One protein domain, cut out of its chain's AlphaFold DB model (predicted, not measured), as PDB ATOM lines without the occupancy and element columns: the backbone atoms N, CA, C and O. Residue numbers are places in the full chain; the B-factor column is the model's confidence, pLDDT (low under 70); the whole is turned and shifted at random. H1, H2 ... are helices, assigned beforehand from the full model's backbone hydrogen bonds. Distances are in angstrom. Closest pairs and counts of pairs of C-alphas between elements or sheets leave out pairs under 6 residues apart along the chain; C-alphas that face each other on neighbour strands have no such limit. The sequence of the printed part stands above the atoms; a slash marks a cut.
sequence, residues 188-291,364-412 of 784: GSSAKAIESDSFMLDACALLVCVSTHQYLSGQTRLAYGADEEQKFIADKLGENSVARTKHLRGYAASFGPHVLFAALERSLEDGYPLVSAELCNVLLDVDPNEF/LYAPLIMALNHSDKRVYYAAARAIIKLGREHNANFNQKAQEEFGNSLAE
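What this domain is: This is residues 188 to 291 and 364 to 412 of the 784 residues of the protein "HEAT repeat domain-containing protein" of Planctomycetaceae bacterium (UniProt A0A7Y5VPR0). A helical hairpin, H5 and H6, forms the core; the long helix H2 crosses one side of it, and H8 and H9 pack on another side, with H10 crossing over H9. H4 folds back along H2, H3 turns back from the last residues of H2, and H1 makes a corner with its first residues. The printed part has 153 residues, with ten named helices, H1 to H10 in chain order, and no named strand; the class is all helix, with mostly crossed helix packing. It is compact, with a radius of gyration of the C-alphas of 16.5 A, and spans 51 by 43 by 28 A.

Where its parts are: Start at H1, residues 191 to 194. Next find C-alpha 198 at (-28.258, 1.467, -34.078); from there H2 runs 38.8 A to C-alpha 224 at (-1.882, 14.807, -8.930). H3 is residues 227 to 236, and H4, residues 244 to 254, is 15.4 A long. H5 covers residues 256 to 269, 20.5 A; H6 residues 273 to 282; H7 residues 288 to 291. After the cut come H8, residues 366 to 372, and H9, residues 377 to 390, 19.4 A. H10, residues 396 to 411, runs 22.4 A and ends at C-alpha 411, (-22.860, 7.315, 5.967).

How they stand to each other: Begin with the hub, H2, which touches five helices. It touches H1 only at the corner, C-alphas 194 and 201 being closest at 5.0 A. H2 and H3 form a hairpin, closest at C-alphas 222 and 230, 5.0 A. H4 touches H2 at a shallow tilt of 34 degrees, only just short of steep, opposite ways; C-alphas 215 and 245 are closest, 4.4 A. H5 touches H2 about perpendicular, at 76 degrees, closest at C-alphas 205 and 263, 4.3 A. H5 and H6 form a hairpin at 12 degrees, closest at C-alphas 267 and 276, 5.5 A. H9 touches H6 at a shallow tilt of 19 degrees, the same way, closest at C-alphas 277 and 379, 4.3 A. H8 touches H5, closest at C-alphas 265 and 367, 4.9 A. H10 touches H9 at a steep tilt of 55 degrees, closest at C-alphas 384 and 402, 4.7 A. H7 is close to H9 but not clearly touching: C-alphas 288 and 390 are closest, 5.7 A. H2 and H10 are apart. Every O i to N i+4 pair is within hydrogen-bond range in H2, H3, H5, H6, H8, H9 and H10, against 5 of 7 in H4; H1 and H7 are too short for such a pair.

The domain as a whole: The farthest C-alphas, of Glu 228 and Ala 396, are 51.4 A apart. Residues 292 to 363 are not printed; C-alphas 291 and 364 are 11.4 A apart across this cut. Of the links printed whole, H3 to H4 is short and the others are tight. The mean pLDDT of the printed part is 74.4; look for values under 70 at residues 218 to 248, for instance.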
ATOM      1  N   GLY A 188     -23.738  11.847 -40.041       72.88
ATOM      2  CA  GLY A 188     -23.620  12.857 -38.985       72.88
ATOM      3  C   GLY A 188     -24.549  12.647 -37.781       72.88
ATOM      4  O   GLY A 188     -25.628  12.061 -37.872       72.88
ATOM      5  N   SER A 189     -24.129  13.157 -36.620       69.62
ATOM      6  CA  SER A 189     -24.724  12.908 -35.293       69.62
ATOM      7  C   SER A 189     -26.033  13.669 -35.008       69.62
ATOM      8  O   SER A 189     -26.227  14.207 -33.919       69.62
ATOM      9  N   SER A 190     -26.944  13.758 -35.980       74.00
ATOM     10  CA  SER A 190     -28.261  14.369 -35.746       74.00
ATOM     11  C   SER A 190     -29.133  13.481 -34.847       74.00
ATOM     12  O   SER A 190     -29.124  12.259 -34.994       74.00
ATOM     13  N   ALA A 191     -29.948  14.077 -33.968       68.25
ATOM     14  CA  ALA A 191     -30.834  13.329 -33.061       68.25
ATOM     15  C   ALA A 191     -31.713  12.299 -33.802       68.25
ATOM     16  O   ALA A 191     -31.814  11.144 -33.400       68.25
ATOM     17  N   LYS A 192     -32.248  12.679 -34.969       69.81
ATOM     18  CA  LYS A 192     -33.045  11.794 -35.833       69.81
ATOM     19  C   LYS A 192     -32.250  10.601 -36.389       69.81
ATOM     20  O   LYS A 192     -32.831   9.539 -36.607       69.81
ATOM     21  N   ALA A 193     -30.951  10.760 -36.653       71.38
ATOM     22  CA  ALA A 193     -30.090   9.653 -37.077       71.38
ATOM     23  C   ALA A 193     -29.834   8.686 -35.909       71.38
ATOM     24  O   ALA A 193     -29.992   7.480 -36.076       71.38
ATOM     25  N   ILE A 194     -29.549   9.220 -34.717       75.38
ATOM     26  CA  ILE A 194     -29.327   8.448 -33.483       75.38
ATOM     27  C   ILE A 194     -30.575   7.631 -33.092       75.38
ATOM     28  O   ILE A 194     -30.458   6.471 -32.717       75.38
ATOM     29  N   GLU A 195     -31.780   8.192 -33.236       71.56
ATOM     30  CA  GLU A 195     -33.044   7.480 -32.967       71.56
ATOM     31  C   GLU A 195     -33.370   6.357 -33.975       71.56
ATOM     32  O   GLU A 195     -34.203   5.493 -33.686       71.56
ATOM     33  N   SER A 196     -32.782   6.378 -35.179       73.19
ATOM     34  CA  SER A 196     -33.181   5.486 -36.281       73.19
ATOM     35  C   SER A 196     -32.144   4.426 -36.667       73.19
ATOM     36  O   SER A 196     -32.555   3.330 -37.067       73.19
ATOM     37  N   ASP A 197     -30.847   4.703 -36.500       82.12
ATOM     38  CA  ASP A 197     -29.740   3.780 -36.782       82.12
ATOM     39  C   ASP A 197     -29.012   3.359 -35.491       82.12
ATOM     40  O   ASP A 197     -28.442   4.185 -34.780       82.12
ATOM     41  N   SER A 198     -28.981   2.047 -35.222       84.06
ATOM     42  CA  SER A 198     -28.258   1.467 -34.078       84.06
ATOM     43  C   SER A 198     -26.769   1.799 -34.128       84.06
ATOM     44  O   SER A 198     -26.191   2.156 -33.110       84.06
ATOM     45  N   PHE A 199     -26.165   1.778 -35.322       87.69
ATOM     46  CA  PHE A 199     -24.745   2.089 -35.489       87.69
ATOM     47  C   PHE A 199     -24.424   3.525 -35.055       87.69
ATOM     48  O   PHE A 199     -23.363   3.784 -34.493       87.69
ATOM     49  N   MET A 200     -25.346   4.466 -35.289       87.06
ATOM     50  CA  MET A 200     -25.182   5.858 -34.869       87.06
ATOM     51  C   MET A 200     -25.265   6.016 -33.354       87.06
ATOM     52  O   MET A 200     -24.491   6.792 -32.791       87.06
ATOM     53  N   LEU A 201     -26.165   5.278 -32.698       85.75
ATOM     54  CA  LEU A 201     -26.243   5.230 -31.240       85.75
ATOM     55  C   LEU A 201     -24.955   4.643 -30.642       85.75
ATOM     56  O   LEU A 201     -24.355   5.281 -29.779       85.75
ATOM     57  N   ASP A 202     -24.487   3.504 -31.159       87.69
ATOM     58  CA  ASP A 202     -23.279   2.812 -30.690       87.69
ATOM     59  C   ASP A 202     -22.005   3.653 -30.902       87.69
ATOM     60  O   ASP A 202     -21.143   3.738 -30.023       87.69
ATOM     61  N   ALA A 203     -21.897   4.340 -32.046       89.00
ATOM     62  CA  ALA A 203     -20.792   5.251 -32.337       89.00
ATOM     63  C   ALA A 203     -20.814   6.494 -31.433       89.00
ATOM     64  O   ALA A 203     -19.789   6.844 -30.849       89.00
ATOM     65  N   CYS A 204     -21.970   7.143 -31.246       89.31
ATOM     66  CA  CYS A 204     -22.066   8.282 -30.326       89.31
ATOM     67  C   CYS A 204     -21.801   7.856 -28.868       89.31
ATOM     68  O   CYS A 204     -21.131   8.584 -28.136       89.31
ATOM     69  N   ALA A 205     -22.246   6.663 -28.461       89.19
ATOM     70  CA  ALA A 205     -21.965   6.099 -27.143       89.19
ATOM     71  C   ALA A 205     -20.458   5.871 -26.921       89.19
ATOM     72  O   ALA A 205     -19.927   6.259 -25.878       89.19
ATOM     73  N   LEU A 206     -19.746   5.316 -27.910       89.31
ATOM     74  CA  LEU A 206     -18.288   5.161 -27.862       89.31
ATOM     75  C   LEU A 206     -17.568   6.521 -27.791       89.31
ATOM     76  O   LEU A 206     -16.656   6.679 -26.982       89.31
ATOM     77  N   LEU A 207     -18.000   7.527 -28.564       89.50
ATOM     78  CA  LEU A 207     -17.423   8.881 -28.517       89.50
ATOM     79  C   LEU A 207     -17.592   9.544 -27.140       89.50
ATOM     80  O   LEU A 207     -16.666  10.185 -26.635       89.50
ATOM     81  N   VAL A 208     -18.758   9.358 -26.517       89.62
ATOM     82  CA  VAL A 208     -19.040   9.793 -25.143       89.62
ATOM     83  C   VAL A 208     -18.121   9.075 -24.145       89.62
ATOM     84  O   VAL A 208     -17.503   9.737 -23.314       89.62
ATOM     85  N   CYS A 209     -17.941   7.755 -24.269       86.06
ATOM     86  CA  CYS A 209     -17.028   6.978 -23.419       86.06
ATOM     87  C   CYS A 209     -15.565   7.449 -23.526       86.06
ATOM     88  O   CYS A 209     -14.907   7.642 -22.501       86.06
ATOM     89  N   VAL A 210     -15.071   7.689 -24.749       84.44
ATOM     90  CA  VAL A 210     -13.727   8.238 -25.017       84.44
ATOM     91  C   VAL A 210     -13.579   9.635 -24.404       84.44
ATOM     92  O   VAL A 210     -12.635   9.890 -23.658       84.44
ATOM     93  N   SER A 211     -14.541  10.530 -24.647       84.56
ATOM     94  CA  SER A 211     -14.529  11.906 -24.124       84.56
ATOM     95  C   SER A 211     -14.508  11.942 -22.590       84.56
ATOM     96  O   SER A 211     -13.762  12.718 -21.985       84.56
ATOM     97  N   THR A 212     -15.281  11.066 -21.944       82.56
ATOM     98  CA  THR A 212     -15.298  10.918 -20.484       82.56
ATOM     99  C   THR A 212     -13.989  10.325 -19.952       82.56
ATOM    100  O   THR A 212     -13.496  10.777 -18.916       82.56
ATOM    101  N   HIS A 213     -13.370   9.373 -20.662       79.50
ATOM    102  CA  HIS A 213     -12.060   8.832 -20.291       79.50
ATOM    103  C   HIS A 213     -10.954   9.899 -20.365       79.50
ATOM    104  O   HIS A 213     -10.253  10.107 -19.370       79.50
ATOM    105  N   GLN A 214     -10.876  10.665 -21.462       77.56
ATOM    106  CA  GLN A 214      -9.969  11.817 -21.591       77.56
ATOM    107  C   GLN A 214     -10.171  12.839 -20.462       77.56
ATOM    108  O   GLN A 214      -9.201  13.317 -19.861       77.56
ATOM    109  N   TYR A 215     -11.431  13.167 -20.141       79.00
ATOM    110  CA  TYR A 215     -11.761  14.081 -19.045       79.00
ATOM    111  C   TYR A 215     -11.160  13.607 -17.718       79.00
ATOM    112  O   TYR A 215     -10.402  14.351 -17.086       79.00
ATOM    113  N   LEU A 216     -11.447  12.365 -17.326       71.69
ATOM    114  CA  LEU A 216     -10.976  11.766 -16.077       71.69
ATOM    115  C   LEU A 216      -9.446  11.650 -16.033       71.69
ATOM    116  O   LEU A 216      -8.826  12.024 -15.031       71.69
ATOM    117  N   SER A 217      -8.830  11.199 -17.128       70.50
ATOM    118  CA  SER A 217      -7.376  11.081 -17.270       70.50
ATOM    119  C   SER A 217      -6.661  12.426 -17.130       70.50
ATOM    120  O   SER A 217      -5.612  12.491 -16.479       70.50
ATOM    121  N   GLY A 218      -7.238  13.506 -17.667       68.50
ATOM    122  CA  GLY A 218      -6.694  14.855 -17.525       68.50
ATOM    123  C   GLY A 218      -6.977  15.509 -16.174       68.50
ATOM    124  O   GLY A 218      -6.075  16.142 -15.632       68.50
ATOM    125  N   GLN A 219      -8.169  15.346 -15.582       69.31
ATOM    126  CA  GLN A 219      -8.442  15.872 -14.231       69.31
ATOM    127  C   GLN A 219      -7.544  15.211 -13.183       69.31
ATOM    128  O   GLN A 219      -6.970  15.901 -12.344       69.31
ATOM    129  N   THR A 220      -7.359  13.891 -13.268       62.94
ATOM    130  CA  THR A 220      -6.486  13.141 -12.352       62.94
ATOM    131  C   THR A 220      -5.046  13.660 -12.415       62.94
ATOM    132  O   THR A 220      -4.409  13.839 -11.379       62.94
ATOM    133  N   ARG A 221      -4.535  13.969 -13.613       64.12
ATOM    134  CA  ARG A 221      -3.174  14.502 -13.799       64.12
ATOM    135  C   ARG A 221      -3.051  15.995 -13.499       64.12
ATOM    136  O   ARG A 221      -2.007  16.422 -13.026       64.12
ATOM    137  N   LEU A 222      -4.112  16.782 -13.674       63.41
ATOM    138  CA  LEU A 222      -4.140  18.169 -13.205       63.41
ATOM    139  C   LEU A 222      -4.123  18.245 -11.667       63.41
ATOM    140  O   LEU A 222      -3.498  19.141 -11.112       63.41
ATOM    141  N   ALA A 223      -4.779  17.302 -10.984       58.81
ATOM    142  CA  ALA A 223      -4.832  17.243  -9.523       58.81
ATOM    143  C   ALA A 223      -3.588  16.608  -8.870       58.81
ATOM    144  O   ALA A 223      -3.250  16.966  -7.744       58.81
ATOM    145  N   TYR A 224      -2.935  15.644  -9.537       55.66
ATOM    146  CA  TYR A 224      -1.882  14.807  -8.930       55.66
ATOM    147  C   TYR A 224      -0.600  14.643  -9.769       55.66
ATOM    148  O   TYR A 224       0.321  13.952  -9.333       55.66
ATOM    149  N   GLY A 225      -0.527  15.227 -10.968       54.00
ATOM    150  CA  GLY A 225       0.684  15.234 -11.795       54.00
ATOM    151  C   GLY A 225       1.775  16.129 -11.203       54.00
ATOM    152  O   GLY A 225       1.516  16.934 -10.307       54.00
ATOM    153  N   ALA A 226       3.003  16.008 -11.704       57.09
ATOM    154  CA  ALA A 226       4.096  16.895 -11.290       57.09
ATOM    155  C   ALA A 226       3.828  18.350 -11.728       57.09
ATOM    156  O   ALA A 226       3.178  18.558 -12.748       57.09
ATOM    157  N   ASP A 227       4.385  19.356 -11.044       59.66
ATOM    158  CA  ASP A 227       4.194  20.786 -11.371       59.66
ATOM    159  C   ASP A 227       4.404  21.119 -12.859       59.66
ATOM    160  O   ASP A 227       3.720  21.965 -13.432       59.66
ATOM    161  N   GLU A 228       5.363  20.453 -13.501       62.28
ATOM    162  CA  GLU A 228       5.661  20.614 -14.926       62.28
ATOM    163  C   GLU A 228       4.623  19.941 -15.841       62.28
ATOM    164  O   GLU A 228       4.384  20.416 -16.946       62.28
ATOM    165  N   GLU A 229       3.996  18.851 -15.392       60.97
ATOM    166  CA  GLU A 229       2.882  18.181 -16.079       60.97
ATOM    167  C   GLU A 229       1.575  18.966 -15.895       60.97
ATOM    168  O   GLU A 229       0.833  19.144 -16.856       60.97
ATOM    169  N   GLN A 230       1.328  19.519 -14.702       65.06
ATOM    170  CA  GLN A 230       0.198  20.417 -14.444       65.06
ATOM    171  C   GLN A 230       0.283  21.681 -15.310       65.06
ATOM    172  O   GLN A 230      -0.695  22.041 -15.963       65.06
ATOM    173  N   LYS A 231       1.467  22.315 -15.378       68.12
ATOM    174  CA  LYS A 231       1.736  23.437 -16.295       68.12
ATOM    175  C   LYS A 231       1.548  23.030 -17.749       68.12
ATOM    176  O   LYS A 231       0.842  23.719 -18.470       68.12
ATOM    177  N   PHE A 232       2.092  21.886 -18.165       67.06
ATOM    178  CA  PHE A 232       1.896  21.383 -19.525       67.06
ATOM    179  C   PHE A 232       0.404  21.212 -19.871       67.06
ATOM    180  O   PHE A 232      -0.038  21.669 -20.922       67.06
ATOM    181  N   ILE A 233      -0.395  20.609 -18.983       64.25
ATOM    182  CA  ILE A 233      -1.845  20.447 -19.176       64.25
ATOM    183  C   ILE A 233      -2.546  21.813 -19.246       64.25
ATOM    184  O   ILE A 233      -3.412  22.004 -20.098       64.25
ATOM    185  N   ALA A 234      -2.165  22.769 -18.395       63.59
ATOM    186  CA  ALA A 234      -2.720  24.120 -18.416       63.59
ATOM    187  C   ALA A 234      -2.367  24.891 -19.705       63.59
ATOM    188  O   ALA A 234      -3.250  25.514 -20.290       63.59
ATOM    189  N   ASP A 235      -1.117  24.806 -20.165       62.06
ATOM    190  CA  ASP A 235      -0.580  25.581 -21.293       62.06
ATOM    191  C   ASP A 235      -0.934  24.991 -22.670       62.06
ATOM    192  O   ASP A 235      -1.042  25.733 -23.645       62.06
ATOM    193  N   LYS A 236      -1.062  23.658 -22.783       58.03
ATOM    194  CA  LYS A 236      -1.213  22.955 -24.076       58.03
ATOM    195  C   LYS A 236      -2.593  22.374 -24.320       58.03
ATOM    196  O   LYS A 236      -3.010  22.301 -25.469       58.03
ATOM    197  N   LEU A 237      -3.307  21.978 -23.265       54.78
ATOM    198  CA  LEU A 237      -4.711  21.587 -23.388       54.78
ATOM    199  C   LEU A 237      -5.653  22.756 -23.066       54.78
ATOM    200  O   LEU A 237      -6.840  22.627 -23.318       54.78
ATOM    201  N   GLY A 238      -5.192  23.876 -22.502       47.00
ATOM    202  CA  GLY A 238      -6.064  24.983 -22.102       47.00
ATOM    203  C   GLY A 238      -6.401  25.985 -23.208       47.00
ATOM    204  O   GLY A 238      -5.602  26.875 -23.483       47.00
ATOM    205  N   GLU A 239      -7.632  25.967 -23.727       40.69
ATOM    206  CA  GLU A 239      -8.198  27.184 -24.326       40.69
ATOM    207  C   GLU A 239      -8.683  28.111 -23.202       40.69
ATOM    208  O   GLU A 239      -9.352  27.685 -22.264       40.69
ATOM    209  N   ASN A 240      -8.345  29.403 -23.266       36.59
ATOM    210  CA  ASN A 240      -8.839  30.426 -22.330       36.59
ATOM    211  C   ASN A 240      -8.650  30.100 -20.825       36.59
ATOM    212  O   ASN A 240      -9.480  30.469 -19.996       36.59
ATOM    213  N   SER A 241      -7.540  29.450 -20.447       35.06
ATOM    214  CA  SER A 241      -7.261  28.966 -19.073       35.06
ATOM    215  C   SER A 241      -8.179  27.831 -18.577       35.06
ATOM    216  O   SER A 241      -8.223  27.536 -17.379       35.06
ATOM    217  N   VAL A 242      -8.900  27.163 -19.481       40.12
ATOM    218  CA  VAL A 242      -9.765  26.012 -19.202       40.12
ATOM    219  C   VAL A 242      -9.251  24.816 -20.003       40.12
ATOM    220  O   VAL A 242      -9.342  24.788 -21.224       40.12
ATOM    221  N   ALA A 243      -8.692  23.812 -19.320       45.84
ATOM    222  CA  ALA A 243      -8.216  22.592 -19.975       45.84
ATOM    223  C   ALA A 243      -9.325  21.951 -20.838       45.84
ATOM    224  O   ALA A 243     -10.432  21.750 -20.339       45.84
ATOM    225  N   ARG A 244      -9.003  21.573 -22.085       49.59
ATOM    226  CA  ARG A 244      -9.845  20.901 -23.102       49.59
ATOM    227  C   ARG A 244     -10.665  19.773 -22.494       49.59
ATOM    228  O   ARG A 244     -11.850  19.646 -22.772       49.59
ATOM    229  N   THR A 245     -10.069  19.047 -21.551       51.97
ATOM    230  CA  THR A 245     -10.730  18.014 -20.751       51.97
ATOM    231  C   THR A 245     -12.020  18.486 -20.072       51.97
ATOM    232  O   THR A 245     -13.016  17.775 -20.130       51.97
ATOM    233  N   LYS A 246     -12.080  19.693 -19.491       53.78
ATOM    234  CA  LYS A 246     -13.306  20.236 -18.871       53.78
ATOM    235  C   LYS A 246     -14.447  20.436 -19.874       53.78
ATOM    236  O   LYS A 246     -15.603  20.284 -19.490       53.78
ATOM    237  N   HIS A 247     -14.141  20.732 -21.139       62.09
ATOM    238  CA  HIS A 247     -15.155  20.832 -22.189       62.09
ATOM    239  C   HIS A 247     -15.715  19.458 -22.582       62.09
ATOM    240  O   HIS A 247     -16.895  19.369 -22.905       62.09
ATOM    241  N   LEU A 248     -14.929  18.381 -22.467       64.75
ATOM    242  CA  LEU A 248     -15.357  17.021 -22.823       64.75
ATOM    243  C   LEU A 248     -16.494  16.485 -21.936       64.75
ATOM    244  O   LEU A 248     -17.366  15.782 -22.438       64.75
ATOM    245  N   ARG A 249     -16.561  16.874 -20.652       71.31
ATOM    246  CA  ARG A 249     -17.709  16.545 -19.778       71.31
ATOM    247  C   ARG A 249     -19.005  17.210 -20.267       71.31
ATOM    248  O   ARG A 249     -20.045  16.563 -20.327       71.31
ATOM    249  N   GLY A 250     -18.932  18.482 -20.671       72.69
ATOM    250  CA  GLY A 250     -20.065  19.202 -21.267       72.69
ATOM    251  C   GLY A 250     -20.430  18.694 -22.668       72.69
ATOM    252  O   GLY A 250     -21.606  18.628 -23.015       72.69
ATOM    253  N   TYR A 251     -19.436  18.269 -23.450       75.62
ATOM    254  CA  TYR A 251     -19.640  17.623 -24.747       75.62
ATOM    255  C   TYR A 251     -20.384  16.292 -24.592       75.62
ATOM    256  O   TYR A 251     -21.397  16.088 -25.257       75.62
ATOM    257  N   ALA A 252     -19.974  15.443 -23.642       72.62
ATOM    258  CA  ALA A 252     -20.687  14.213 -23.300       72.62
ATOM    259  C   ALA A 252     -22.151  14.481 -22.897       72.62
ATOM    260  O   ALA A 252     -23.056  13.821 -23.405       72.62
ATOM    261  N   ALA A 253     -22.398  15.496 -22.058       74.69
ATOM    262  CA  ALA A 253     -23.753  15.907 -21.677       74.69
ATOM    263  C   ALA A 253     -24.619  16.335 -22.883       74.69
ATOM    264  O   ALA A 253     -25.824  16.088 -22.899       74.69
ATOM    265  N   SER A 254     -24.012  16.943 -23.913       79.44
ATOM    266  CA  SER A 254     -24.730  17.501 -25.071       79.44
ATOM    267  C   SER A 254     -25.392  16.464 -25.992       79.44
ATOM    268  O   SER A 254     -26.317  16.815 -26.723       79.44
ATOM    269  N   PHE A 255     -24.985  15.190 -25.930       75.50
ATOM    270  CA  PHE A 255     -25.624  14.105 -26.693       75.50
ATOM    271  C   PHE A 255     -26.985  13.665 -26.124       75.50
ATOM    272  O   PHE A 255     -27.722  12.931 -26.785       75.50
ATOM    273  N   GLY A 256     -27.335  14.114 -24.915       76.31
ATOM    274  CA  GLY A 256     -28.612  13.808 -24.278       76.31
ATOM    275  C   GLY A 256     -28.720  12.385 -23.700       76.31
ATOM    276  O   GLY A 256     -27.815  11.553 -23.831       76.31
ATOM    277  N   PRO A 257     -29.842  12.084 -23.023       75.94
ATOM    278  CA  PRO A 257     -29.958  10.921 -22.146       75.94
ATOM    279  C   PRO A 257     -29.865   9.573 -22.867       75.94
ATOM    280  O   PRO A 257     -29.248   8.654 -22.339       75.94
ATOM    281  N   HIS A 258     -30.427   9.438 -24.072       77.94
ATOM    282  CA  HIS A 258     -30.411   8.167 -24.808       77.94
ATOM    283  C   HIS A 258     -28.988   7.685 -25.123       77.94
ATOM    284  O   HIS A 258     -28.686   6.508 -24.932       77.94
ATOM    285  N   VAL A 259     -28.099   8.597 -25.531       85.25
ATOM    286  CA  VAL A 259     -26.686   8.278 -25.781       85.25
ATOM    287  C   VAL A 259     -25.941   8.041 -24.467       85.25
ATOM    288  O   VAL A 259     -25.132   7.123 -24.391       85.25
ATOM    289  N   LEU A 260     -26.239   8.810 -23.411       87.38
ATOM    290  CA  LEU A 260     -25.629   8.621 -22.088       87.38
ATOM    291  C   LEU A 260     -25.960   7.252 -21.468       87.38
ATOM    292  O   LEU A 260     -25.089   6.655 -20.837       87.38
ATOM    293  N   PHE A 261     -27.170   6.717 -21.668       86.81
ATOM    294  CA  PHE A 261     -27.513   5.362 -21.218       86.81
ATOM    295  C   PHE A 261     -26.801   4.274 -22.021       86.81
ATOM    296  O   PHE A 261     -26.254   3.360 -21.410       86.81
ATOM    297  N   ALA A 262     -26.744   4.396 -23.351       86.56
ATOM    298  CA  ALA A 262     -25.991   3.464 -24.194       86.56
ATOM    299  C   ALA A 262     -24.483   3.491 -23.866       86.56
ATOM    300  O   ALA A 262     -23.840   2.449 -23.774       86.56
ATOM    301  N   ALA A 263     -23.925   4.677 -23.597       89.06
ATOM    302  CA  ALA A 263     -22.553   4.836 -23.121       89.06
ATOM    303  C   ALA A 263     -22.341   4.207 -21.733       89.06
ATOM    304  O   ALA A 263     -21.309   3.585 -21.495       89.06
ATOM    305  N   LEU A 264     -23.308   4.335 -20.817       89.06
ATOM    306  CA  LEU A 264     -23.231   3.716 -19.491       89.06
ATOM    307  C   LEU A 264     -23.274   2.185 -19.583       89.06
ATOM    308  O   LEU A 264     -22.452   1.529 -18.951       89.06
ATOM    309  N   GLU A 265     -24.190   1.626 -20.376       86.75
ATOM    310  CA  GLU A 265     -24.290   0.184 -20.637       86.75
ATOM    311  C   GLU A 265     -22.966  -0.350 -21.187       86.75
ATOM    312  O   GLU A 265     -22.335  -1.210 -20.570       86.75
ATOM    313  N   ARG A 266     -22.468   0.281 -22.256       85.38
ATOM    314  CA  ARG A 266     -21.175  -0.034 -22.859       85.38
ATOM    315  C   ARG A 266     -20.017   0.051 -21.858       85.38
ATOM    316  O   ARG A 266     -19.206  -0.865 -21.785       85.38
ATOM    317  N   SER A 267     -19.927   1.124 -21.074       82.94
ATOM    318  CA  SER A 267     -18.844   1.327 -20.099       82.94
ATOM    319  C   SER A 267     -18.865   0.293 -18.961       82.94
ATOM    320  O   SER A 267     -17.818  -0.030 -18.393       82.94
ATOM    321  N   LEU A 268     -20.043  -0.242 -18.615       76.12
ATOM    322  CA  LEU A 268     -20.182  -1.352 -17.667       76.12
ATOM    323  C   LEU A 268     -19.716  -2.681 -18.280       76.12
ATOM    324  O   LEU A 268     -19.037  -3.441 -17.592       76.12
ATOM    325  N   GLU A 269     -20.026  -2.946 -19.553       76.19
ATOM    326  CA  GLU A 269     -19.552  -4.136 -20.281       76.19
ATOM    327  C   GLU A 269     -18.039  -4.112 -20.543       76.19
ATOM    328  O   GLU A 269     -17.354  -5.110 -20.313       76.19
ATOM    329  N   ASP A 270     -17.505  -2.963 -20.967       67.56
ATOM    330  CA  ASP A 270     -16.071  -2.729 -21.181       67.56
ATOM    331  C   ASP A 270     -15.273  -2.747 -19.849       67.56
ATOM    332  O   ASP A 270     -14.053  -2.919 -19.847       67.56
ATOM    333  N   GLY A 271     -15.956  -2.639 -18.699       65.81
ATOM    334  CA  GLY A 271     -15.370  -2.818 -17.367       65.81
ATOM    335  C   GLY A 271     -14.664  -1.581 -16.798       65.81
ATOM    336  O   GLY A 271     -13.699  -1.726 -16.042       65.81
ATOM    337  N   TYR A 272     -15.131  -0.371 -17.130       68.62
ATOM    338  CA  TYR A 272     -14.505   0.896 -16.728       68.62
ATOM    339  C   TYR A 272     -15.288   1.630 -15.627       68.62
ATOM    340  O   TYR A 272     -16.018   2.582 -15.910       68.62
ATOM    341  N   PRO A 273     -15.108   1.278 -14.335       66.12
ATOM    342  CA  PRO A 273     -15.923   1.828 -13.250       66.12
ATOM    343  C   PRO A 273     -15.787   3.345 -13.074       66.12
ATOM    344  O   PRO A 273     -16.741   3.995 -12.661       66.12
ATOM    345  N   LEU A 274     -14.630   3.935 -13.394       69.31
ATOM    346  CA  LEU A 274     -14.457   5.391 -13.335       69.31
ATOM    347  C   LEU A 274     -15.259   6.109 -14.428       69.31
ATOM    348  O   LEU A 274     -15.898   7.117 -14.137       69.31
ATOM    349  N   VAL A 275     -15.271   5.568 -15.651       79.50
ATOM    350  CA  VAL A 275     -16.068   6.108 -16.762       79.50
ATOM    351  C   VAL A 275     -17.555   5.911 -16.468       79.50
ATOM    352  O   VAL A 275     -18.301   6.881 -16.525       79.50
ATOM    353  N   SER A 276     -17.979   4.723 -16.023       83.00
ATOM    354  CA  SER A 276     -19.379   4.453 -15.655       83.00
ATOM    355  C   SER A 276     -19.876   5.364 -14.527       83.00
ATOM    356  O   SER A 276     -20.965   5.924 -14.622       83.00
ATOM    357  N   ALA A 277     -19.073   5.565 -13.473       81.12
ATOM    358  CA  ALA A 277     -19.418   6.479 -12.384       81.12
ATOM    359  C   ALA A 277     -19.535   7.934 -12.870       81.12
ATOM    360  O   ALA A 277     -20.455   8.644 -12.463       81.12
ATOM    361  N   GLU A 278     -18.651   8.376 -13.768       83.44
ATOM    362  CA  GLU A 278     -18.720   9.732 -14.306       83.44
ATOM    363  C   GLU A 278     -19.861   9.916 -15.311       83.44
ATOM    364  O   GLU A 278     -20.484  10.969 -15.313       83.44
ATOM    365  N   LEU A 279     -20.237   8.897 -16.086       88.25
ATOM    366  CA  LEU A 279     -21.450   8.931 -16.913       88.25
ATOM    367  C   LEU A 279     -22.714   9.065 -16.047       88.25
ATOM    368  O   LEU A 279     -23.595   9.864 -16.366       88.25
ATOM    369  N   CYS A 280     -22.773   8.385 -14.895       88.06
ATOM    370  CA  CYS A 280     -23.817   8.631 -13.897       88.06
ATOM    371  C   CYS A 280     -23.765  10.060 -13.320       88.06
ATOM    372  O   CYS A 280     -24.817  10.646 -13.071       88.06
ATOM    373  N   ASN A 281     -22.581  10.658 -13.145       86.44
ATOM    374  CA  ASN A 281     -22.460  12.063 -12.733       86.44
ATOM    375  C   ASN A 281     -22.857  13.042 -13.851       86.44
ATOM    376  O   ASN A 281     -23.401  14.097 -13.553       86.44
ATOM    377  N   VAL A 282     -22.609  12.732 -15.126       85.56
ATOM    378  CA  VAL A 282     -23.032  13.549 -16.278       85.56
ATOM    379  C   VAL A 282     -24.554  13.521 -16.436       85.56
ATOM    380  O   VAL A 282     -25.159  14.554 -16.714       85.56
ATOM    381  N   LEU A 283     -25.204  12.390 -16.143       85.44
ATOM    382  CA  LEU A 283     -26.668  12.312 -16.031       85.44
ATOM    383  C   LEU A 283     -27.247  13.242 -14.943       85.44
ATOM    384  O   LEU A 283     -28.428  13.580 -15.018       85.44
ATOM    385  N   LEU A 284     -26.450  13.703 -13.965       82.75
ATOM    386  CA  LEU A 284     -26.886  14.723 -13.003       82.75
ATOM    387  C   LEU A 284     -26.931  16.138 -13.592       82.75
ATOM    388  O   LEU A 284     -27.556  17.001 -12.979       82.75
ATOM    389  N   ASP A 285     -26.305  16.406 -14.736       79.44
ATOM    390  CA  ASP A 285     -26.324  17.736 -15.358       79.44
ATOM    391  C   ASP A 285     -27.553  17.937 -16.269       79.44
ATOM    392  O   ASP A 285     -27.920  19.071 -16.566       79.44
ATOM    393  N   VAL A 286     -28.208  16.846 -16.683       74.31
ATOM    394  CA  VAL A 286     -29.386  16.845 -17.567       74.31
ATOM    395  C   VAL A 286     -30.637  17.324 -16.812       74.31
ATOM    396  O   VAL A 286     -30.864  16.925 -15.664       74.31
ATOM    397  N   ASP A 287     -31.478  18.157 -17.443       69.81
ATOM    398  CA  ASP A 287     -32.777  18.558 -16.879       69.81
ATOM    399  C   ASP A 287     -33.786  17.390 -16.973       69.81
ATOM    400  O   ASP A 287     -34.110  16.942 -18.080       69.81
ATOM    401  N   PRO A 288     -34.340  16.902 -15.843       63.62
ATOM    402  CA  PRO A 288     -35.347  15.840 -15.854       63.62
ATOM    403  C   PRO A 288     -36.630  16.186 -16.629       63.62
ATOM    404  O   PRO A 288     -37.393  15.286 -16.965       63.62
ATOM    405  N   ASN A 289     -36.921  17.458 -16.906       63.06
ATOM    406  CA  ASN A 289     -38.119  17.872 -17.643       63.06
ATOM    407  C   ASN A 289     -37.896  17.913 -19.162       63.06
ATOM    408  O   ASN A 289     -38.828  17.616 -19.912       63.06
ATOM    409  N   GLU A 290     -36.679  18.213 -19.627       59.50
ATOM    410  CA  GLU A 290     -36.319  18.064 -21.046       59.50
ATOM    411  C   GLU A 290     -36.327  16.580 -21.449       59.50
ATOM    412  O   GLU A 290     -36.841  16.231 -22.509       59.50
ATOM    413  N   PHE A 291     -35.877  15.700 -20.548       56.03
ATOM    414  CA  PHE A 291     -35.829  14.242 -20.715       56.03
ATOM    415  C   PHE A 291     -37.173  13.597 -21.114       56.03
ATOM    416  O   PHE A 291     -37.211  12.749 -22.000       56.03
ATOM    417  N   LEU A 364     -35.121   1.784 -20.606       65.69
ATOM    418  CA  LEU A 364     -34.275   2.984 -20.587       65.69
ATOM    419  C   LEU A 364     -33.458   3.092 -19.286       65.69
ATOM    420  O   LEU A 364     -32.312   3.525 -19.305       65.69
ATOM    421  N   TYR A 365     -34.027   2.644 -18.163       75.00
ATOM    422  CA  TYR A 365     -33.344   2.604 -16.864       75.00
ATOM    423  C   TYR A 365     -32.458   1.364 -16.646       75.00
ATOM    424  O   TYR A 365     -31.766   1.301 -15.627       75.00
ATOM    425  N   ALA A 366     -32.438   0.388 -17.563       80.06
ATOM    426  CA  ALA A 366     -31.672  -0.850 -17.390       80.06
ATOM    427  C   ALA A 366     -30.168  -0.618 -17.100       80.06
ATOM    428  O   ALA A 366     -29.668  -1.234 -16.152       80.06
ATOM    429  N   PRO A 367     -29.463   0.328 -17.758       85.12
ATOM    430  CA  PRO A 367     -28.053   0.595 -17.460       85.12
ATOM    431  C   PRO A 367     -27.825   1.180 -16.057       85.12
ATOM    432  O   PRO A 367     -26.848   0.837 -15.394       85.12
ATOM    433  N   LEU A 368     -28.756   1.995 -15.538       85.94
ATOM    434  CA  LEU A 368     -28.707   2.474 -14.147       85.94
ATOM    435  C   LEU A 368     -29.010   1.358 -13.137       85.94
ATOM    436  O   LEU A 368     -28.408   1.330 -12.064       85.94
ATOM    437  N   ILE A 369     -29.896   0.414 -13.472       83.88
ATOM    438  CA  ILE A 369     -30.142  -0.783 -12.652       83.88
ATOM    439  C   ILE A 369     -28.884  -1.664 -12.608       83.88
ATOM    440  O   ILE A 369     -28.534  -2.173 -11.543       83.88
ATOM    441  N   MET A 370     -28.172  -1.824 -13.726       83.19
ATOM    442  CA  MET A 370     -26.889  -2.535 -13.766       83.19
ATOM    443  C   MET A 370     -25.823  -1.809 -12.934       83.19
ATOM    444  O   MET A 370     -25.184  -2.438 -12.090       83.19
ATOM    445  N   ALA A 371     -25.698  -0.486 -13.080       86.06
ATOM    446  CA  ALA A 371     -24.773   0.333 -12.296       86.06
ATOM    447  C   ALA A 371     -25.045   0.263 -10.777       86.06
ATOM    448  O   ALA A 371     -24.108   0.127  -9.993       86.06
ATOM    449  N   LEU A 372     -26.314   0.265 -10.346       86.44
ATOM    450  CA  LEU A 372     -26.715   0.116  -8.934       86.44
ATOM    451  C   LEU A 372     -26.426  -1.289  -8.356       86.44
ATOM    452  O   LEU A 372     -26.405  -1.478  -7.141       86.44
ATOM    453  N   ASN A 373     -26.223  -2.295  -9.210       83.69
ATOM    454  CA  ASN A 373     -25.845  -3.658  -8.815       83.69
ATOM    455  C   ASN A 373     -24.348  -3.955  -9.023       83.69
ATOM    456  O   ASN A 373     -23.919  -5.091  -8.818       83.69
ATOM    457  N   HIS A 374     -23.558  -2.962  -9.437       77.56
ATOM    458  CA  HIS A 374     -22.135  -3.122  -9.700       77.56
ATOM    459  C   HIS A 374     -21.333  -3.317  -8.398       77.56
ATOM    460  O   HIS A 374     -21.717  -2.825  -7.342       77.56
ATOM    461  N   SER A 375     -20.191  -4.010  -8.452       68.69
ATOM    462  CA  SER A 375     -19.348  -4.278  -7.269       68.69
ATOM    463  C   SER A 375     -18.526  -3.070  -6.790       68.69
ATOM    464  O   SER A 375     -17.960  -3.091  -5.698       68.69
ATOM    465  N   ASP A 376     -18.442  -2.016  -7.603       64.56
ATOM    466  CA  ASP A 376     -17.683  -0.795  -7.322       64.56
ATOM    467  C   ASP A 376     -18.578   0.312  -6.740       64.56
ATOM    468  O   ASP A 376     -19.510   0.778  -7.401       64.56
ATOM    469  N   LYS A 377     -18.244   0.790  -5.531       73.31
ATOM    470  CA  LYS A 377     -18.991   1.844  -4.820       73.31
ATOM    471  C   LYS A 377     -19.036   3.199  -5.517       73.31
ATOM    472  O   LYS A 377     -20.010   3.922  -5.350       73.31
ATOM    473  N   ARG A 378     -18.053   3.536  -6.354       75.00
ATOM    474  CA  ARG A 378     -18.083   4.755  -7.184       75.00
ATOM    475  C   ARG A 378     -19.243   4.677  -8.166       75.00
ATOM    476  O   ARG A 378     -19.988   5.641  -8.302       75.00
ATOM    477  N   VAL A 379     -19.407   3.513  -8.795       75.00
ATOM    478  CA  VAL A 379     -20.460   3.249  -9.780       75.00
ATOM    479  C   VAL A 379     -21.826   3.231  -9.104       75.00
ATOM    480  O   VAL A 379     -22.690   4.009  -9.498       75.00
ATOM    481  N   TYR A 380     -22.026   2.419  -8.057       83.06
ATOM    482  CA  TYR A 380     -23.361   2.299  -7.463       83.06
ATOM    483  C   TYR A 380     -23.783   3.531  -6.640       83.06
ATOM    484  O   TYR A 380     -24.967   3.865  -6.652       83.06
ATOM    485  N   TYR A 381     -22.861   4.285  -6.019       85.38
ATOM    486  CA  TYR A 381     -23.199   5.586  -5.416       85.38
ATOM    487  C   TYR A 381     -23.528   6.648  -6.471       85.38
ATOM    488  O   TYR A 381     -24.513   7.369  -6.312       85.38
ATOM    489  N   ALA A 382     -22.760   6.747  -7.562       85.06
ATOM    490  CA  ALA A 382     -23.083   7.686  -8.637       85.06
ATOM    491  C   ALA A 382     -24.423   7.335  -9.305       85.06
ATOM    492  O   ALA A 382     -25.244   8.226  -9.533       85.06
ATOM    493  N   ALA A 383     -24.696   6.043  -9.521       88.50
ATOM    494  CA  ALA A 383     -25.987   5.557  -9.996       88.50
ATOM    495  C   ALA A 383     -27.122   5.911  -9.025       88.50
ATOM    496  O   ALA A 383     -28.123   6.471  -9.458       88.50
ATOM    497  N   ALA A 384     -26.962   5.673  -7.718       89.38
ATOM    498  CA  ALA A 384     -27.964   6.035  -6.711       89.38
ATOM    499  C   ALA A 384     -28.292   7.541  -6.729       89.38
ATOM    500  O   ALA A 384     -29.466   7.915  -6.705       89.38
ATOM    501  N   ARG A 385     -27.278   8.413  -6.865       89.94
ATOM    502  CA  ARG A 385     -27.478   9.864  -7.049       89.94
ATOM    503  C   ARG A 385     -28.267  10.176  -8.326       89.94
ATOM    504  O   ARG A 385     -29.234  10.934  -8.267       89.94
ATOM    505  N   ALA A 386     -27.885   9.579  -9.458       87.50
ATOM    506  CA  ALA A 386     -28.561   9.773 -10.743       87.50
ATOM    507  C   ALA A 386     -30.028   9.313 -10.700       87.50
ATOM    508  O   ALA A 386     -30.914  10.022 -11.171       87.50
ATOM    509  N   ILE A 387     -30.301   8.169 -10.069       86.19
ATOM    510  CA  ILE A 387     -31.649   7.609  -9.900       86.19
ATOM    511  C   ILE A 387     -32.526   8.520  -9.035       86.19
ATOM    512  O   ILE A 387     -33.678   8.770  -9.391       86.19
ATOM    513  N   ILE A 388     -31.998   9.070  -7.936       86.38
ATOM    514  CA  ILE A 388     -32.770   9.986  -7.081       86.38
ATOM    515  C   ILE A 388     -33.098  11.292  -7.813       86.38
ATOM    516  O   ILE A 388     -34.223  11.773  -7.700       86.38
ATOM    517  N   LYS A 389     -32.173  11.828  -8.622       83.25
ATOM    518  CA  LYS A 389     -32.431  13.037  -9.421       83.25
ATOM    519  C   LYS A 389     -33.393  12.808 -10.598       83.25
ATOM    520  O   LYS A 389     -34.234  13.663 -10.865       83.25
ATOM    521  N   LEU A 390     -33.272  11.687 -11.312       78.19
ATOM    522  CA  LEU A 390     -34.082  11.378 -12.503       78.19
ATOM    523  C   LEU A 390     -35.433  10.711 -12.181       78.19
ATOM    524  O   LEU A 390     -36.286  10.597 -13.060       78.19
ATOM    525  N   GLY A 391     -35.612  10.196 -10.964       68.69
ATOM    526  CA  GLY A 391     -36.690   9.266 -10.636       68.69
ATOM    527  C   GLY A 391     -38.077   9.904 -10.531       68.69
ATOM    528  O   GLY A 391     -38.375  10.600  -9.561       68.69
ATOM    529  N   ARG A 392     -38.971   9.547 -11.463       59.84
ATOM    530  CA  ARG A 392     -40.430   9.640 -11.279       59.84
ATOM    531  C   ARG A 392     -41.048   8.236 -11.168       59.84
ATOM    532  O   ARG A 392     -40.984   7.438 -12.093       59.84
ATOM    533  N   GLU A 393     -41.608   7.967  -9.987       52.12
ATOM    534  CA  GLU A 393     -42.601   6.951  -9.564       52.12
ATOM    535  C   GLU A 393     -42.516   5.453  -9.958       52.12
ATOM    536  O   GLU A 393     -43.052   4.635  -9.209       52.12
ATOM    537  N   HIS A 394     -41.894   5.015 -11.056       54.06
ATOM    538  CA  HIS A 394     -42.329   3.750 -11.683       54.06
ATOM    539  C   HIS A 394     -41.762   2.404 -11.181       54.06
ATOM    540  O   HIS A 394     -42.168   1.364 -11.707       54.06
ATOM    541  N   ASN A 395     -40.947   2.348 -10.118       62.88
ATOM    542  CA  ASN A 395     -40.695   1.077  -9.411       62.88
ATOM    543  C   ASN A 395     -40.282   1.258  -7.934       62.88
ATOM    544  O   ASN A 395     -39.143   1.612  -7.633       62.88
ATOM    545  N   ALA A 396     -41.188   0.935  -7.003       63.88
ATOM    546  CA  ALA A 396     -40.971   1.097  -5.562       63.88
ATOM    547  C   ALA A 396     -39.736   0.340  -5.029       63.88
ATOM    548  O   ALA A 396     -38.969   0.898  -4.249       63.88
ATOM    549  N   ASN A 397     -39.494  -0.894  -5.492       71.56
ATOM    550  CA  ASN A 397     -38.356  -1.703  -5.033       71.56
ATOM    551  C   ASN A 397     -37.010  -1.127  -5.506       71.56
ATOM    552  O   ASN A 397     -36.002  -1.222  -4.806       71.56
ATOM    553  N   PHE A 398     -36.988  -0.531  -6.701       75.06
ATOM    554  CA  PHE A 398     -35.799   0.110  -7.260       75.06
ATOM    555  C   PHE A 398     -35.487   1.422  -6.537       75.06
ATOM    556  O   PHE A 398     -34.352   1.628  -6.111       75.06
ATOM    557  N   ASN A 399     -36.509   2.257  -6.328       78.62
ATOM    558  CA  ASN A 399     -36.383   3.514  -5.595       78.62
ATOM    559  C   ASN A 399     -35.940   3.271  -4.144       78.62
ATOM    560  O   ASN A 399     -35.057   3.977  -3.660       78.62
ATOM    561  N   GLN A 400     -36.476   2.236  -3.482       83.44
ATOM    562  CA  GLN A 400     -36.027   1.825  -2.151       83.44
ATOM    563  C   GLN A 400     -34.537   1.457  -2.155       83.44
ATOM    564  O   GLN A 400     -33.782   2.020  -1.367       83.44
ATOM    565  N   LYS A 401     -34.082   0.577  -3.063       85.38
ATOM    566  CA  LYS A 401     -32.657   0.207  -3.125       85.38
ATOM    567  C   LYS A 401     -31.763   1.419  -3.417       85.38
ATOM    568  O   LYS A 401     -30.726   1.577  -2.779       85.38
ATOM    569  N   ALA A 402     -32.156   2.289  -4.347       86.38
ATOM    570  CA  ALA A 402     -31.406   3.510  -4.640       86.38
ATOM    571  C   ALA A 402     -31.305   4.427  -3.407       86.38
ATOM    572  O   ALA A 402     -30.243   4.993  -3.151       86.38
ATOM    573  N   GLN A 403     -32.369   4.526  -2.606       88.19
ATOM    574  CA  GLN A 403     -32.387   5.309  -1.372       88.19
ATOM    575  C   GLN A 403     -31.569   4.671  -0.229       88.19
ATOM    576  O   GLN A 403     -30.944   5.393   0.554       88.19
ATOM    577  N   GLU A 404     -31.521   3.339  -0.145       87.62
ATOM    578  CA  GLU A 404     -30.649   2.603   0.779       87.62
ATOM    579  C   GLU A 404     -29.164   2.827   0.439       87.62
ATOM    580  O   GLU A 404     -28.398   3.266   1.301       87.62
ATOM    581  N   GLU A 405     -28.763   2.641  -0.823       86.12
ATOM    582  CA  GLU A 405     -27.366   2.846  -1.250       86.12
ATOM    583  C   GLU A 405     -26.938   4.319  -1.222       86.12
ATOM    584  O   GLU A 405     -25.792   4.641  -0.900       86.12
ATOM    585  N   PHE A 406     -27.858   5.246  -1.484       87.94
ATOM    586  CA  PHE A 406     -27.611   6.668  -1.266       87.94
ATOM    587  C   PHE A 406     -27.394   6.986   0.221       87.94
ATOM    588  O   PHE A 406     -26.488   7.754   0.561       87.94
ATOM    589  N   GLY A 407     -28.157   6.351   1.116       85.75
ATOM    590  CA  GLY A 407     -27.939   6.422   2.560       85.75
ATOM    591  C   GLY A 407     -26.555   5.927   2.972       85.75
ATOM    592  O   GLY A 407     -25.869   6.603   3.739       85.75
ATOM    593  N   ASN A 408     -26.112   4.807   2.393       84.75
ATOM    594  CA  ASN A 408     -24.750   4.299   2.558       84.75
ATOM    595  C   ASN A 408     -23.716   5.340   2.089       84.75
ATOM    596  O   ASN A 408     -22.765   5.607   2.818       84.75
ATOM    597  N   SER A 409     -23.944   6.010   0.950       84.50
ATOM    598  CA  SER A 409     -23.050   7.074   0.461       84.50
ATOM    599  C   SER A 409     -22.924   8.248   1.440       84.50
ATOM    600  O   SER A 409     -21.832   8.777   1.610       84.50
ATOM    601  N   LEU A 410     -24.006   8.637   2.129       84.88
ATOM    602  CA  LEU A 410     -23.977   9.691   3.152       84.88
ATOM    603  C   LEU A 410     -23.310   9.230   4.454       84.88
ATOM    604  O   LEU A 410     -22.718  10.051   5.163       84.88
ATOM    605  N   ALA A 411     -23.434   7.945   4.782       80.94
ATOM    606  CA  ALA A 411     -22.860   7.315   5.967       80.94
ATOM    607  C   ALA A 411     -21.401   6.854   5.776       80.94
ATOM    608  O   ALA A 411     -20.816   6.343   6.731       80.94
ATOM    609  N   GLU A 412     -20.822   7.043   4.586       75.00
ATOM    610  CA  GLU A 412     -19.464   6.620   4.252       75.00
ATOM    611  C   GLU A 412     -18.438   7.224   5.229       75.00
ATOM    612  O   GLU A 412     -18.327   8.444   5.396       75.00
TER     613      GLU A 412